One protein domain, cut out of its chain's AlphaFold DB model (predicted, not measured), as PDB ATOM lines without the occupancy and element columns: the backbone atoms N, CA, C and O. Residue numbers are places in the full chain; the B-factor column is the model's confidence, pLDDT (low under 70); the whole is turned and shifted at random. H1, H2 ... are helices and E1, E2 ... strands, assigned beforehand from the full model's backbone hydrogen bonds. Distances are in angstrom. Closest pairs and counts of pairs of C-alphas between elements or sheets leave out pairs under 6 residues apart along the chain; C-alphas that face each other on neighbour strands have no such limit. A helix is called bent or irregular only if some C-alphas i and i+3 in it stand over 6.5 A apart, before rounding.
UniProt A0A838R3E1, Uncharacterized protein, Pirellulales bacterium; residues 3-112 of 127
ATOM      1  N   ILE A   3      -6.084 -49.071 -29.657       85.06
ATOM      2  CA  ILE A   3      -4.802 -48.539 -30.136       85.06
ATOM      3  C   ILE A   3      -4.927 -48.344 -31.642       85.06
ATOM      4  O   ILE A   3      -5.323 -49.275 -32.343       85.06
ATOM      5  N   VAL A   4      -4.601 -47.146 -32.121       87.81
ATOM      6  CA  VAL A   4      -4.619 -46.792 -33.542       87.81
ATOM      7  C   VAL A   4      -3.305 -46.138 -33.930       87.81
ATOM      8  O   VAL A   4      -2.737 -45.364 -33.165       87.81
ATOM      9  N   GLU A   5      -2.820 -46.485 -35.115       85.69
ATOM     10  CA  GLU A   5      -1.525 -46.071 -35.648       85.69
ATOM     11  C   GLU A   5      -1.710 -45.011 -36.746       85.69
ATOM     12  O   GLU A   5      -2.678 -45.062 -37.510       85.69
ATOM     13  N   GLY A   6      -0.765 -44.076 -36.860       71.81
ATOM     14  CA  GLY A   6      -0.603 -43.230 -38.047       71.81
ATOM     15  C   GLY A   6      -1.386 -41.915 -38.022       71.81
ATOM     16  O   GLY A   6      -0.892 -40.923 -37.500       71.81
ATOM     17  N   GLU A   7      -2.580 -41.871 -38.622       78.88
ATOM     18  CA  GLU A   7      -3.161 -40.618 -39.160       78.88
ATOM     19  C   GLU A   7      -3.280 -39.447 -38.172       78.88
ATOM     20  O   GLU A   7      -3.027 -38.302 -38.540       78.88
ATOM     21  N   MET A   8      -3.668 -39.707 -36.923       91.00
ATOM     22  CA  MET A   8      -3.831 -38.647 -35.922       91.00
ATOM     23  C   MET A   8      -2.555 -38.358 -35.131       91.00
ATOM     24  O   MET A   8      -2.482 -37.334 -34.456       91.00
ATOM     25  N   HIS A   9      -1.545 -39.225 -35.198       92.44
ATOM     26  CA  HIS A   9      -0.335 -39.074 -34.393       92.44
ATOM     27  C   HIS A   9       0.504 -37.867 -34.827       92.44
ATOM     28  O   HIS A   9       0.939 -37.094 -33.976       92.44
ATOM     29  N   ASP A  10       0.649 -37.649 -36.130       89.81
ATOM     30  CA  ASP A  10       1.407 -36.535 -36.711       89.81
ATOM     31  C   ASP A  10       0.878 -35.144 -36.293       89.81
ATOM     32  O   ASP A  10       1.640 -34.353 -35.723       89.81
ATOM     33  N   PRO A  11      -0.416 -34.803 -36.482       92.31
ATOM     34  CA  PRO A  11      -0.936 -33.502 -36.052       92.31
ATOM     35  C   PRO A  11      -0.920 -33.320 -34.526       92.31
ATOM     36  O   PRO A  11      -0.705 -32.203 -34.040       92.31
ATOM     37  N   LEU A  12      -1.108 -34.399 -33.755       94.69
ATOM     38  CA  LEU A  12      -0.971 -34.363 -32.295       94.69
ATOM     39  C   LEU A  12       0.481 -34.100 -31.886       94.69
ATOM     40  O   LEU A  12       0.723 -33.298 -30.986       94.69
ATOM     41  N   THR A  13       1.442 -34.696 -32.591       93.88
ATOM     42  CA  THR A  13       2.874 -34.471 -32.385       93.88
ATOM     43  C   THR A  13       3.252 -33.014 -32.614       93.88
ATOM     44  O   THR A  13       3.912 -32.426 -31.758       93.88
ATOM     45  N   ALA A  14       2.798 -32.410 -33.714       93.25
ATOM     46  CA  ALA A  14       3.055 -30.999 -33.994       93.25
ATOM     47  C   ALA A  14       2.479 -30.086 -32.896       93.25
ATOM     48  O   ALA A  14       3.171 -29.205 -32.390       93.25
ATOM     49  N   THR A  15       1.235 -30.338 -32.469       95.31
ATOM     50  CA  THR A  15       0.578 -29.561 -31.402       95.31
ATOM     51  C   THR A  15       1.312 -29.707 -30.068       95.31
ATOM     52  O   THR A  15       1.605 -28.716 -29.398       95.31
ATOM     53  N   TYR A  16       1.652 -30.940 -29.692       95.56
ATOM     54  CA  TYR A  16       2.385 -31.236 -28.466       95.56
ATOM     55  C   TYR A  16       3.773 -30.594 -28.458       95.56
ATOM     56  O   TYR A  16       4.175 -30.014 -27.451       95.56
ATOM     57  N   GLN A  17       4.496 -30.643 -29.578       95.50
ATOM     58  CA  GLN A  17       5.811 -30.027 -29.670       95.50
ATOM     59  C   GLN A  17       5.742 -28.506 -29.492       95.50
ATOM     60  O   GLN A  17       6.586 -27.957 -28.791       95.50
ATOM     61  N   THR A  18       4.727 -27.830 -30.040       96.25
ATOM     62  CA  THR A  18       4.498 -26.395 -29.792       96.25
ATOM     63  C   THR A  18       4.289 -26.096 -28.307       96.25
ATOM     64  O   THR A  18       4.879 -25.151 -27.782       96.25
ATOM     65  N   LEU A  19       3.499 -26.918 -27.605       96.81
ATOM     66  CA  LEU A  19       3.273 -26.763 -26.164       96.81
ATOM     67  C   LEU A  19       4.555 -26.975 -25.347       96.81
ATOM     68  O   LEU A  19       4.854 -26.182 -24.457       96.81
ATOM     69  N   GLU A  20       5.333 -28.013 -25.648       96.69
ATOM     70  CA  GLU A  20       6.608 -28.273 -24.967       96.69
ATOM     71  C   GLU A  20       7.651 -27.186 -25.262       96.69
ATOM     72  O   GLU A  20       8.433 -26.812 -24.387       96.69
ATOM     73  N   LEU A  21       7.639 -26.632 -26.475       96.94
ATOM     74  CA  LEU A  21       8.502 -25.525 -26.865       96.94
ATOM     75  C   LEU A  21       8.174 -24.256 -26.076       96.94
ATOM     76  O   LEU A  21       9.087 -23.616 -25.552       96.94
ATOM     77  N   ALA A  22       6.889 -23.940 -25.912       97.31
ATOM     78  CA  ALA A  22       6.455 -22.835 -25.063       97.31
ATOM     79  C   ALA A  22       6.834 -23.050 -23.592       97.31
ATOM     80  O   ALA A  22       7.399 -22.151 -22.979       97.31
ATOM     81  N   ARG A  23       6.662 -24.264 -23.052       97.19
ATOM     82  CA  ARG A  23       7.107 -24.589 -21.684       97.19
ATOM     83  C   ARG A  23       8.611 -24.400 -21.494       97.19
ATOM     84  O   ARG A  23       9.040 -23.905 -20.455       97.19
ATOM     85  N   LEU A  24       9.423 -24.783 -22.482       98.06
ATOM     86  CA  LEU A  24      10.862 -24.528 -22.435       98.06
ATOM     87  C   LEU A  24      11.162 -23.022 -22.487       98.06
ATOM     88  O   LEU A  24      12.019 -22.556 -21.739       98.06
ATOM     89  N   ASN A  25      10.458 -22.254 -23.324       98.12
ATOM     90  CA  ASN A  25      10.589 -20.795 -23.373       98.12
ATOM     91  C   ASN A  25      10.252 -20.135 -22.022       98.12
ATOM     92  O   ASN A  25      11.009 -19.282 -21.548       98.12
ATOM     93  N   ASP A  26       9.172 -20.571 -21.375       97.44
ATOM     94  CA  ASP A  26       8.757 -20.091 -20.055       97.44
ATOM     95  C   ASP A  26       9.821 -20.411 -19.002       97.44
ATOM     96  O   ASP A  26      10.292 -19.516 -18.301       97.44
ATOM     97  N   ALA A  27      10.307 -21.656 -18.967       98.44
ATOM     98  CA  ALA A  27      11.369 -22.068 -18.051       98.44
ATOM     99  C   ALA A  27      12.665 -21.257 -18.251       98.44
ATOM    100  O   ALA A  27      13.334 -20.888 -17.283       98.44
ATOM    101  N   LEU A  28      13.029 -20.935 -19.497       98.25
ATOM    102  CA  LEU A  28      14.180 -20.076 -19.796       98.25
ATOM    103  C   LEU A  28      13.963 -18.643 -19.294       98.25
ATOM    104  O   LEU A  28      14.889 -18.037 -18.749       98.25
ATOM    105  N   THR A  29      12.746 -18.116 -19.436       97.69
ATOM    106  CA  THR A  29      12.363 -16.795 -18.922       97.69
ATOM    107  C   THR A  29      12.434 -16.754 -17.395       97.69
ATOM    108  O   THR A  29      13.043 -15.839 -16.839       97.69
ATOM    109  N   GLU A  30      11.911 -17.773 -16.710       98.06
ATOM    110  CA  GLU A  30      12.004 -17.932 -15.251       98.06
ATOM    111  C   GLU A  30      13.456 -18.046 -14.764       98.06
ATOM    112  O   GLU A  30      13.811 -17.520 -13.708       98.06
ATOM    113  N   CYS A  31      14.329 -18.659 -15.568       98.19
ATOM    114  CA  CYS A  31      15.772 -18.714 -15.322       98.19
ATOM    115  C   CYS A  31      16.509 -17.393 -15.623       98.19
ATOM    116  O   CYS A  31      17.728 -17.318 -15.456       98.19
ATOM    117  N   GLY A  32      15.804 -16.348 -16.067       98.06
ATOM    118  CA  GLY A  32      16.365 -15.022 -16.327       98.06
ATOM    119  C   GLY A  32      16.964 -14.833 -17.723       98.06
ATOM    120  O   GLY A  32      17.685 -13.860 -17.948       98.06
ATOM    121  N   VAL A  33      16.681 -15.722 -18.678       98.19
ATOM    122  CA  VAL A  33      17.104 -15.552 -20.077       98.19
ATOM    123  C   VAL A  33      16.151 -14.575 -20.769       98.19
ATOM    124  O   VAL A  33      15.159 -14.973 -21.365       98.19
ATOM    125  N   SER A  34      16.434 -13.273 -20.693       96.12
ATOM    126  CA  SER A  34      15.543 -12.226 -21.226       96.12
ATOM    127  C   SER A  34      15.590 -12.051 -22.750       96.12
ATOM    128  O   SER A  34      14.663 -11.485 -23.324       96.12
ATOM    129  N   ASP A  35      16.645 -12.525 -23.410       97.81
ATOM    130  CA  ASP A  35      16.835 -12.414 -24.861       97.81
ATOM    131  C   ASP A  35      15.965 -13.435 -25.620       97.81
ATOM    132  O   ASP A  35      16.213 -14.639 -25.553       97.81
ATOM    133  N   SER A  36      14.950 -12.941 -26.337       95.94
ATOM    134  CA  SER A  36      14.006 -13.766 -27.108       95.94
ATOM    135  C   SER A  36      14.675 -14.493 -28.281       95.94
ATOM    136  O   SER A  36      14.391 -15.667 -28.510       95.94
ATOM    137  N   GLU A  37      15.643 -13.874 -28.971       96.19
ATOM    138  CA  GLU A  37      16.371 -14.544 -30.060       96.19
ATOM    139  C   GLU A  37      17.216 -15.703 -29.519       96.19
ATOM    140  O   GLU A  37      17.273 -16.785 -30.115       96.19
ATOM    141  N   LEU A  38      17.838 -15.511 -28.350       97.69
ATOM    142  CA  LEU A  38      18.559 -16.580 -27.666       97.69
ATOM    143  C   LEU A  38      17.614 -17.703 -27.224       97.69
ATOM    144  O   LEU A  38      17.930 -18.871 -27.462       97.69
ATOM    145  N   ARG A  39      16.462 -17.383 -26.616       97.94
ATOM    146  CA  ARG A  39      15.470 -18.397 -26.216       97.94
ATOM    147  C   ARG A  39      14.957 -19.186 -27.416       97.94
ATOM    148  O   ARG A  39      14.968 -20.417 -27.358       97.94
ATOM    149  N   ARG A  40      14.632 -18.516 -28.529       96.94
ATOM    150  CA  ARG A  40      14.245 -19.162 -29.792       96.94
ATOM    151  C   ARG A  40      15.302 -20.146 -30.252       96.94
ATOM    152  O   ARG A  40      14.996 -21.312 -30.484       96.94
ATOM    153  N   ARG A  41      16.557 -19.706 -30.322       96.94
ATOM    154  CA  ARG A  41      17.664 -20.561 -30.753       96.94
ATOM    155  C   ARG A  41      17.846 -21.771 -29.837       96.94
ATOM    156  O   ARG A  41      18.104 -22.864 -30.340       96.94
ATOM    157  N   VAL A  42      17.737 -21.598 -28.518       97.62
ATOM    158  CA  VAL A  42      17.812 -22.712 -27.556       97.62
ATOM    159  C   VAL A  42      16.672 -23.697 -27.795       97.62
ATOM    160  O   VAL A  42      16.935 -24.892 -27.920       97.62
ATOM    161  N   CYS A  43      15.441 -23.202 -27.921       97.00
ATOM    162  CA  CYS A  43      14.257 -24.009 -28.194       97.00
ATOM    163  C   CYS A  43      14.403 -24.806 -29.497       97.00
ATOM    164  O   CYS A  43      14.341 -26.032 -29.474       97.00
ATOM    165  N   GLU A  44      14.683 -24.138 -30.618       95.69
ATOM    166  CA  GLU A  44      14.879 -24.782 -31.923       95.69
ATOM    167  C   GLU A  44      15.981 -25.844 -31.871       95.69
ATOM    168  O   GLU A  44      15.783 -26.974 -32.314       95.69
ATOM    169  N   THR A  45      17.132 -25.508 -31.278       96.00
ATOM    170  CA  THR A  45      18.273 -26.430 -31.176       96.00
ATOM    171  C   THR A  45      17.916 -27.657 -30.338       96.00
ATOM    172  O   THR A  45      18.215 -28.785 -30.732       96.00
ATOM    173  N   TYR A  46      17.271 -27.455 -29.187       96.81
ATOM    174  CA  TYR A  46      16.881 -28.544 -28.298       96.81
ATOM    175  C   TYR A  46      15.866 -29.478 -28.963       96.81
ATOM    176  O   TYR A  46      16.101 -30.685 -29.014       96.81
ATOM    177  N   PHE A  47      14.781 -28.937 -29.525       95.62
ATOM    178  CA  PHE A  47      13.726 -29.745 -30.141       95.62
ATOM    179  C   PHE A  47      14.187 -30.447 -31.416       95.62
ATOM    180  O   PHE A  47      13.806 -31.595 -31.634       95.62
ATOM    181  N   PHE A  48      15.068 -29.829 -32.208       94.25
ATOM    182  CA  PHE A  48      15.689 -30.495 -33.349       94.25
ATOM    183  C   PHE A  48      16.500 -31.718 -32.900       94.25
ATOM    184  O   PHE A  48      16.255 -32.830 -33.365       94.25
ATOM    185  N   HIS A  49      17.421 -31.559 -31.942       94.44
ATOM    186  CA  HIS A  49      18.237 -32.679 -31.456       94.44
ATOM    187  C   HIS A  49      17.420 -33.748 -30.722       94.44
ATOM    188  O   HIS A  49      17.661 -34.940 -30.921       94.44
ATOM    189  N   SER A  50      16.446 -33.339 -29.907       93.31
ATOM    190  CA  SER A  50      15.521 -34.259 -29.244       93.31
ATOM    191  C   SER A  50      14.694 -35.037 -30.267       93.31
ATOM    192  O   SER A  50      14.521 -36.244 -30.117       93.31
ATOM    193  N   GLY A  51      14.232 -34.376 -31.331       93.31
ATOM    194  CA  GLY A  51      13.501 -35.016 -32.417       93.31
ATOM    195  C   GLY A  51      14.328 -36.068 -33.135       93.31
ATOM    196  O   GLY A  51      13.884 -37.201 -33.242       93.31
ATOM    197  N   TYR A  52      15.575 -35.764 -33.504       92.12
ATOM    198  CA  TYR A  52      16.470 -36.767 -34.100       92.12
ATOM    199  C   TYR A  52      16.648 -38.005 -33.217       92.12
ATOM    200  O   TYR A  52      16.720 -39.126 -33.724       92.12
ATOM    201  N   PHE A  53      16.722 -37.812 -31.897       91.19
ATOM    202  CA  PHE A  53      16.822 -38.928 -30.966       91.19
ATOM    203  C   PHE A  53      15.529 -39.755 -30.918       91.19
ATOM    204  O   PHE A  53      15.597 -40.981 -30.988       91.19
ATOM    205  N   LEU A  54      14.363 -39.106 -30.851       91.50
ATOM    206  CA  LEU A  54      13.062 -39.784 -30.888       91.50
ATOM    207  C   LEU A  54      12.852 -40.553 -32.200       91.50
ATOM    208  O   LEU A  54      12.420 -41.706 -32.197       91.50
ATOM    209  N   ASP A  55      13.243 -39.946 -33.314       90.88
ATOM    210  CA  ASP A  55      12.943 -40.461 -34.641       90.88
ATOM    211  C   ASP A  55      13.908 -41.573 -35.057       90.88
ATOM    212  O   ASP A  55      13.502 -42.513 -35.731       90.88
ATOM    213  N   GLY A  56      15.181 -41.522 -34.659       86.38
ATOM    214  CA  GLY A  56      16.197 -42.432 -35.200       86.38
ATOM    215  C   GLY A  56      16.928 -43.305 -34.187       86.38
ATOM    216  O   GLY A  56      17.583 -44.273 -34.586       86.38
ATOM    217  N   CYS A  57      16.884 -42.978 -32.895       90.75
ATOM    218  CA  CYS A  57      17.736 -43.643 -31.915       90.75
ATOM    219  C   CYS A  57      17.037 -44.801 -31.201       90.75
ATOM    220  O   CYS A  57      15.820 -44.952 -31.187       90.75
ATOM    221  N   TRP A  58      17.853 -45.653 -30.591       93.00
ATOM    222  CA  TRP A  58      17.419 -46.700 -29.680       93.00
ATOM    223  C   TRP A  58      18.411 -46.778 -28.525       93.00
ATOM    224  O   TRP A  58      19.575 -46.394 -28.658       93.00
ATOM    225  N   PHE A  59      17.959 -47.299 -27.395       93.94
ATOM    226  CA  PHE A  59      18.800 -47.609 -26.245       93.94
ATOM    227  C   PHE A  59      18.586 -49.065 -25.829       93.94
ATOM    228  O   PHE A  59      17.630 -49.707 -26.268       93.94
ATOM    229  N   ALA A  60      19.513 -49.619 -25.051       97.56
ATOM    230  CA  ALA A  60      19.418 -50.989 -24.565       97.56
ATOM    231  C   ALA A  60      19.239 -51.015 -23.049       97.56
ATOM    232  O   ALA A  60      19.915 -50.266 -22.353       97.56
ATOM    233  N   GLU A  61      18.369 -51.899 -22.569       97.50
ATOM    234  CA  GLU A  61      18.102 -52.147 -21.148       97.50
ATOM    235  C   GLU A  61      17.733 -53.628 -20.979       97.50
ATOM    236  O   GLU A  61      17.028 -54.184 -21.826       97.50
ATOM    237  N   ASP A  62      18.252 -54.298 -19.945       96.69
ATOM    238  CA  ASP A  62      17.995 -55.725 -19.672       96.69
ATOM    239  C   ASP A  62      18.151 -56.667 -20.891       96.69
ATOM    240  O   ASP A  62      17.396 -57.615 -21.102       96.69
ATOM    241  N   GLY A  63      19.153 -56.403 -21.737       97.12
ATOM    242  CA  GLY A  63      19.444 -57.215 -22.928       97.12
ATOM    243  C   GLY A  63      18.471 -57.022 -24.100       97.12
ATOM    244  O   GLY A  63      18.619 -57.690 -25.125       97.12
ATOM    245  N   LEU A  64      17.517 -56.095 -23.987       97.88
ATOM    246  CA  LEU A  64      16.579 -55.712 -25.040       97.88
ATOM    247  C   LEU A  64      16.912 -54.320 -25.587       97.88
ATOM    248  O   LEU A  64      17.645 -53.556 -24.965       97.88
ATOM    249  N   ARG A  65      16.397 -54.002 -26.781       96.19
ATOM    250  CA  ARG A  65      16.531 -52.681 -27.415       96.19
ATOM    251  C   ARG A  65      15.176 -52.001 -27.493       96.19
ATOM    252  O   ARG A  65      14.201 -52.629 -27.898       96.19
ATOM    253  N   TYR A  66      15.159 -50.714 -27.180       92.19
ATOM    254  CA  TYR A  66      13.966 -49.885 -27.134       92.19
ATOM    255  C   TYR A  66      14.169 -48.659 -28.009       92.19
ATOM    256  O   TYR A  66      15.191 -47.979 -27.910       92.19
ATOM    257  N   ARG A  67      13.184 -48.375 -28.858       89.31
ATOM    258  CA  ARG A  67      13.057 -47.084 -29.531       89.31
ATOM    259  C   ARG A  67      12.177 -46.203 -28.639       89.31
ATOM    260  O   ARG A  67      11.098 -46.665 -28.259       89.31
ATOM    261  N   PRO A  68      12.618 -44.998 -28.250       89.69
ATOM    262  CA  PRO A  68      11.744 -44.071 -27.553       89.69
ATOM    263  C   PRO A  68      10.595 -43.656 -28.481       89.69
ATOM    264  O   PRO A  68      10.730 -43.655 -29.702       89.69
ATOM    265  N   GLY A  69       9.453 -43.316 -27.900       87.25
ATOM    266  CA  GLY A  69       8.292 -42.872 -28.654       87.25
ATOM    267  C   GLY A  69       7.337 -42.101 -27.760       87.25
ATOM    268  O   GLY A  69       7.316 -42.298 -26.544       87.25
ATOM    269  N   ILE A  70       6.557 -41.228 -28.383       90.75
ATOM    270  CA  ILE A  70       5.446 -40.520 -27.750       90.75
ATOM    271  C   ILE A  70       4.138 -41.106 -28.268       90.75
ATOM    272  O   ILE A  70       4.036 -41.469 -29.438       90.75
ATOM    273  N   TYR A  71       3.144 -41.201 -27.397       92.81
ATOM    274  CA  TYR A  71       1.792 -41.616 -27.744       92.81
ATOM    275  C   TYR A  71       0.808 -40.648 -27.106       92.81
ATOM    276  O   TYR A  71       1.109 -40.025 -26.086       92.81
ATOM    277  N   PHE A  72      -0.376 -40.544 -27.693       93.81
ATOM    278  CA  PHE A  72      -1.408 -39.627 -27.226       93.81
ATOM    279  C   PHE A  72      -2.666 -40.408 -26.898       93.81
ATOM    280  O   PHE A  72      -3.139 -41.185 -27.719       93.81
ATOM    281  N   ALA A  73      -3.211 -40.216 -25.702       93.44
ATOM    282  CA  ALA A  73      -4.478 -40.815 -25.315       93.44
ATOM    283  C   ALA A  73      -5.580 -39.755 -25.348       93.44
ATOM    284  O   ALA A  73      -5.397 -38.656 -24.827       93.44
ATOM    285  N   GLU A  74      -6.728 -40.093 -25.929       92.12
ATOM    286  CA  GLU A  74      -7.946 -39.299 -25.777       92.12
ATOM    287  C   GLU A  74      -8.355 -39.261 -24.304       92.12
ATOM    288  O   GLU A  74      -8.249 -40.271 -23.602       92.12
ATOM    289  N   ILE A  75      -8.841 -38.112 -23.846       88.81
ATOM    290  CA  ILE A  75      -9.373 -37.926 -22.495       88.81
ATOM    291  C   ILE A  75     -10.881 -37.740 -22.619       88.81
ATOM    292  O   ILE A  75     -11.336 -36.866 -23.351       88.81
ATOM    293  N   ASP A  76     -11.652 -38.555 -21.902       82.06
ATOM    294  CA  ASP A  76     -13.095 -38.355 -21.778       82.06
ATOM    295  C   ASP A  76     -13.388 -37.120 -20.913       82.06
ATOM    296  O   ASP A  76     -12.887 -36.988 -19.795       82.06
ATOM    297  N   ASP A  77     -14.211 -36.197 -21.407       74.44
ATOM    298  CA  ASP A  77     -14.480 -34.949 -20.693       74.44
ATOM    299  C   ASP A  77     -15.302 -35.118 -19.410       74.44
ATOM    300  O   ASP A  77     -15.227 -34.257 -18.530       74.44
ATOM    301  N   GLN A  78     -16.063 -36.207 -19.281       76.25
ATOM    302  CA  GLN A  78     -16.949 -36.460 -18.147       76.25
ATOM    303  C   GLN A  78     -16.227 -37.147 -16.991       76.25
ATOM    304  O   GLN A  78     -16.434 -36.764 -15.838       76.25
ATOM    305  N   ASP A  79     -15.407 -38.163 -17.276       78.50
ATOM    306  CA  ASP A  79     -14.749 -38.973 -16.239       78.50
ATOM    307  C   ASP A  79     -13.214 -38.969 -16.291       78.50
ATOM    308  O   ASP A  79     -12.575 -39.626 -15.464       78.50
ATOM    309  N   LYS A  80     -12.624 -38.203 -17.221       80.88
ATOM    310  CA  LYS A  80     -11.175 -38.039 -17.425       80.88
ATOM    311  C   LYS A  80     -10.429 -39.349 -17.670       80.88
ATOM    312  O   LYS A  80      -9.203 -39.403 -17.550       80.88
ATOM    313  N   ARG A  81     -11.132 -40.421 -18.046       80.19
ATOM    314  CA  ARG A  81     -10.488 -41.687 -18.397       80.19
ATOM    315  C   ARG A  81      -9.832 -41.602 -19.765       80.19
ATOM    316  O   ARG A  81     -10.339 -40.972 -20.690       80.19
ATOM    317  N   THR A  82      -8.715 -42.312 -19.895       83.75
ATOM    318  CA  THR A  82      -8.013 -42.486 -21.166       83.75
ATOM    319  C   THR A  82      -8.803 -43.419 -22.084       83.75
ATOM    320  O   THR A  82      -9.034 -44.584 -21.739       83.75
ATOM    321  N   GLY A  83      -9.201 -42.908 -23.245       84.75
ATOM    322  CA  GLY A  83      -9.952 -43.626 -24.266       84.75
ATOM    323  C   GLY A  83      -9.048 -44.339 -25.272       84.75
ATOM    324  O   GLY A  83      -8.401 -45.347 -24.966       84.75
ATOM    325  N   LYS A  84      -9.069 -43.847 -26.510       91.62
ATOM    326  CA  LYS A  84      -8.258 -44.335 -27.628       91.62
ATOM    327  C   LYS A  84      -6.827 -43.808 -27.533       91.62
ATOM    328  O   LYS A  84      -6.617 -42.663 -27.144       91.62
ATOM    329  N   VAL A  85      -5.856 -44.647 -27.880       93.56
ATOM    330  CA  VAL A  85      -4.431 -44.307 -27.914       93.56
ATOM    331  C   VAL A  85      -3.973 -44.208 -29.361       93.56
ATOM    332  O   VAL A  85      -4.095 -45.163 -30.125       93.56
ATOM    333  N   HIS A  86      -3.420 -43.055 -29.709       93.88
ATOM    334  CA  HIS A  86      -2.811 -42.743 -30.991       93.88
ATOM    335  C   HIS A  86      -1.303 -42.982 -30.888       93.88
ATOM    336  O   HIS A  86      -0.601 -42.305 -30.130       93.88
ATOM    337  N   MET A  87      -0.825 -43.978 -31.627       92.94
ATOM    338  CA  MET A  87       0.574 -44.391 -31.730       92.94
ATOM    339  C   MET A  87       1.175 -43.912 -33.058       92.94
ATOM    340  O   MET A  87       0.442 -43.782 -34.045       92.94
ATOM    341  N   PRO A  88       2.500 -43.694 -33.120       90.44
ATOM    342  CA  PRO A  88       3.167 -43.452 -34.394       90.44
ATOM    343  C   PRO A  88       3.019 -44.670 -35.312       90.44
ATOM    344  O   PRO A  88       2.899 -45.801 -34.833       90.44
ATOM    345  N   ASP A  89       3.065 -44.453 -36.629       86.19
ATOM    346  CA  ASP A  89       3.144 -45.557 -37.592       86.19
ATOM    347  C   ASP A  89       4.398 -46.399 -37.281       86.19
ATOM    348  O   ASP A  89       5.493 -45.846 -37.186       86.19
ATOM    349  N   PRO A  90       4.304 -47.726 -37.107       84.25
ATOM    350  CA  PRO A  90       5.449 -48.544 -36.711       84.25
ATOM    351  C   PRO A  90       6.554 -48.633 -37.778       84.25
ATOM    352  O   PRO A  90       7.704 -48.930 -37.444       84.25
ATOM    353  N   ASN A  91       6.237 -48.381 -39.050       82.94
ATOM    354  CA  ASN A  91       7.181 -48.412 -40.167       82.94
ATOM    355  C   ASN A  91       7.907 -47.077 -40.359       82.94
ATOM    356  O   ASN A  91       9.049 -47.067 -40.815       82.94
ATOM    357  N   ILE A  92       7.251 -45.967 -40.019       81.75
ATOM    358  CA  ILE A  92       7.806 -44.610 -40.136       81.75
ATOM    359  C   ILE A  92       8.432 -44.199 -38.790       81.75
ATOM    360  O   ILE A  92       9.607 -43.841 -38.688       81.75
ATOM    361  N   GLY A  93       7.683 -44.404 -37.713       81.81
ATOM    362  CA  GLY A  93       7.953 -43.956 -36.358       81.81
ATOM    363  C   GLY A  93       7.475 -42.531 -36.135       81.81
ATOM    364  O   GLY A  93       6.482 -42.105 -36.713       81.81
ATOM    365  N   THR A  94       8.161 -41.808 -35.255       82.62
ATOM    366  CA  THR A  94       7.900 -40.387 -35.036       82.62
ATOM    367  C   THR A  94       8.617 -39.552 -36.099       82.62
ATOM    368  O   THR A  94       9.705 -39.920 -36.546       82.62
ATOM    369  N   MET A  95       8.011 -38.430 -36.487       85.56
ATOM    370  CA  MET A  95       8.613 -37.406 -37.356       85.56
ATOM    371  C   MET A  95       8.873 -36.117 -36.560       85.56
ATOM    372  O   MET A  95       8.670 -35.001 -37.031       85.56
ATOM    373  N   PHE A  96       9.275 -36.257 -35.296       90.50
ATOM    374  CA  PHE A  96       9.334 -35.162 -34.330       90.50
ATOM    375  C   PHE A  96      10.306 -34.053 -34.758       90.50
ATOM    376  O   PHE A  96      10.023 -32.872 -34.550       90.50
ATOM    377  N   HIS A  97      11.437 -34.396 -35.383       92.38
ATOM    378  CA  HIS A  97      12.409 -33.408 -35.858       92.38
ATOM    379  C   HIS A  97      11.860 -32.512 -36.978       92.38
ATOM    380  O   HIS A  97      12.301 -31.368 -37.098       92.38
ATOM    381  N   GLU A  98      10.901 -32.993 -37.778       89.81
ATOM    382  CA  GLU A  98      10.339 -32.235 -38.903       89.81
ATOM    383  C   GLU A  98       9.501 -31.045 -38.432       89.81
ATOM    384  O   GLU A  98       9.462 -30.003 -39.088       89.81
ATOM    385  N   TYR A  99       8.874 -31.169 -37.263       91.31
ATOM    386  CA  TYR A  99       8.001 -30.133 -36.723       91.31
ATOM    387  C   TYR A  99       8.759 -29.035 -35.967       91.31
ATOM    388  O   TYR A  99       8.201 -27.955 -35.782       91.31
ATOM    389  N   ALA A 100      10.029 -29.248 -35.586       91.81
ATOM    390  CA  ALA A 100      10.741 -28.375 -34.642       91.81
ATOM    391  C   ALA A 100      10.802 -26.911 -35.108       91.81
ATOM    392  O   ALA A 100      10.544 -25.985 -34.338       91.81
ATOM    393  N   HIS A 101      11.091 -26.699 -36.393       92.06
ATOM    394  CA  HIS A 101      11.103 -25.361 -36.983       92.06
ATOM    395  C   HIS A 101       9.696 -24.775 -37.133       92.06
ATOM    396  O   HIS A 101       9.514 -23.578 -36.926       92.06
ATOM    397  N   GLY A 102       8.701 -25.605 -37.461       93.25
ATOM    398  CA  GLY A 102       7.305 -25.180 -37.569       93.25
ATOM    399  C   GLY A 102       6.724 -24.743 -36.223       93.25
ATOM    400  O   GLY A 102       6.094 -23.695 -36.148       93.25
ATOM    401  N   ALA A 103       7.003 -25.492 -35.156       94.38
ATOM    402  CA  ALA A 103       6.601 -25.163 -33.791       94.38
ATOM    403  C   ALA A 103       7.241 -23.850 -33.311       94.38
ATOM    404  O   ALA A 103       6.568 -23.006 -32.718       94.38
ATOM    405  N   ALA A 104       8.527 -23.640 -33.612       94.00
ATOM    406  CA  ALA A 104       9.215 -22.398 -33.272       94.00
ATOM    407  C   ALA A 104       8.659 -21.196 -34.049       94.00
ATOM    408  O   ALA A 104       8.380 -20.162 -33.444       94.00
ATOM    409  N   ALA A 105       8.458 -21.331 -35.363       94.50
ATOM    410  CA  ALA A 105       7.858 -20.276 -36.178       94.50
ATOM    411  C   ALA A 105       6.447 -19.929 -35.683       94.50
ATOM    412  O   ALA A 105       6.135 -18.761 -35.465       94.50
ATOM    413  N   TRP A 106       5.627 -20.944 -35.397       95.62
ATOM    414  CA  TRP A 106       4.291 -20.739 -34.850       95.62
ATOM    415  C   TRP A 106       4.333 -19.932 -33.547       95.62
ATOM    416  O   TRP A 106       3.564 -18.984 -33.393       95.62
ATOM    417  N   LEU A 107       5.238 -20.267 -32.619       95.25
ATOM    418  CA  LEU A 107       5.311 -19.600 -31.320       95.25
ATOM    419  C   LEU A 107       5.865 -18.174 -31.421       95.25
ATOM    420  O   LEU A 107       5.236 -17.234 -30.938       95.25
ATOM    421  N   TYR A 108       7.046 -18.005 -32.017       95.00
ATOM    422  CA  TYR A 108       7.761 -16.726 -32.000       95.00
ATOM    423  C   TYR A 108       7.271 -15.761 -33.082       95.00
ATOM    424  O   TYR A 108       7.135 -14.570 -32.806       95.00
ATOM    425  N   ASP A 109       6.997 -16.258 -34.292       94.81
ATOM    426  CA  ASP A 109       6.679 -15.407 -35.444       94.81
ATOM    427  C   ASP A 109       5.172 -15.123 -35.534       94.81
ATOM    428  O   ASP A 109       4.767 -13.974 -35.711       94.81
ATOM    429  N   ASP A 110       4.334 -16.150 -35.356       94.69
ATOM    430  CA  ASP A 110       2.886 -16.025 -35.573       94.69
ATOM    431  C   ASP A 110       2.102 -15.634 -34.307       94.69
ATOM    432  O   ASP A 110       0.999 -15.083 -34.408       94.69
ATOM    433  N   HIS A 111       2.642 -15.933 -33.120       94.38
ATOM    434  CA  HIS A 111       1.907 -15.818 -31.852       94.38
ATOM    435  C   HIS A 111       2.635 -15.051 -30.746       94.38
ATOM    436  O   HIS A 111       2.092 -14.933 -29.653       94.38
ATOM    437  N   ALA A 112       3.805 -14.466 -31.019       93.75
ATOM    438  CA  ALA A 112       4.534 -13.619 -30.070       93.75
ATOM    439  C   ALA A 112       4.712 -14.254 -28.673       93.75
ATOM    440  O   ALA A 112       4.497 -13.602 -27.655       93.75
TER     441      ALA A 112
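This is residues 3 to 112 of the 127 residues of an uncharacterized protein of Pirellulales bacterium (UniProt A0A838R3E1). Three helices pack into a core with their centres in a triangle: H1 and H2 form a helical hairpin, and H3 packs on both, side by side with H2 and crossing H1. Beyond one end of these helices lie two small sheets, well separated: E1, E5 and E4 near the start of H1, and the hairpin of E2 and E3 past the end of H2, where residues 60 to 65 stick out. The 110 printed residues include three named helices and five named strands, in the order E1 H1 H2 E2 E3 E4 E5 H3, and the class is mixed, helices and strands. The larger sheet has the order E1 E5 E4 and is mixed; the other is antiparallel. The whole is only just loose, close to compact, with a radius of gyration of the C-alphas of 15.9 A and spans of 42 by 41 by 24 A.

In the larger sheet, E5, residues 82 to 87, is the inner strand between the edge strands E1, residues 3 to 5, and E4, residues 72 to 75. E1 and E5 are parallel at 28 degrees, with N 87 and O 4 2.8 A apart. The hairpin E4 and E5 is antiparallel at 159 degrees, with N 86 and O 72 2.7 A apart. H1, residues 9 to 30, is on this sheet but only grazes it, with its residues 9 to 16; the C-alphas of His 9 and His 86, the closest of H1 and E5, are 5.6 A apart. H3, residues 96 to 110, touches residues 13 to 22 of H1 at a steep tilt of 57 degrees, the same way; their closest C-alphas, of Thr 18 and Ala 103, are 4.7 A apart. H2, residues 36 to 56, touches H3 at a shallow tilt of 20 degrees, opposite ways, closest at the C-alphas of Gly 51 and His 97, 4.0 A. With its residues 39 to 47 alone, H2 touches H1 at a steep tilt of 40 degrees, opposite ways; the closest C-alphas, of Leu 21 and Cys 43, are 6.1 A apart. The hairpin of E2, residues 59 to 61, and E3, residues 64 to 66, is antiparallel at 140 degrees, with N 66 and O 59 2.8 A apart. E3 and E4 are apart. Every O i to N i+4 pair is within hydrogen-bond range in H1 and H2, and 7 of 11 in H3.

E1 begins at C-alpha 3, (-4.802, -48.539, -30.136). H1 is 31.1 A long from first to last C-alpha, H2 29.9 A, H3 20.2 A and E5 13.7 A. H2 begins at C-alpha 36, (14.006, -13.766, -27.108). H3 ends at C-alpha 110, (2.886, -16.025, -35.573), and is irregular: C-alphas 98 and 101 are 7.2 A apart.

The C-alphas farthest apart, of Gly 63 and Ala 112, are 46.6 A apart. The printed part has no cut and no long link. The mean pLDDT of the printed part is 92.1, and no printed residue is under 70.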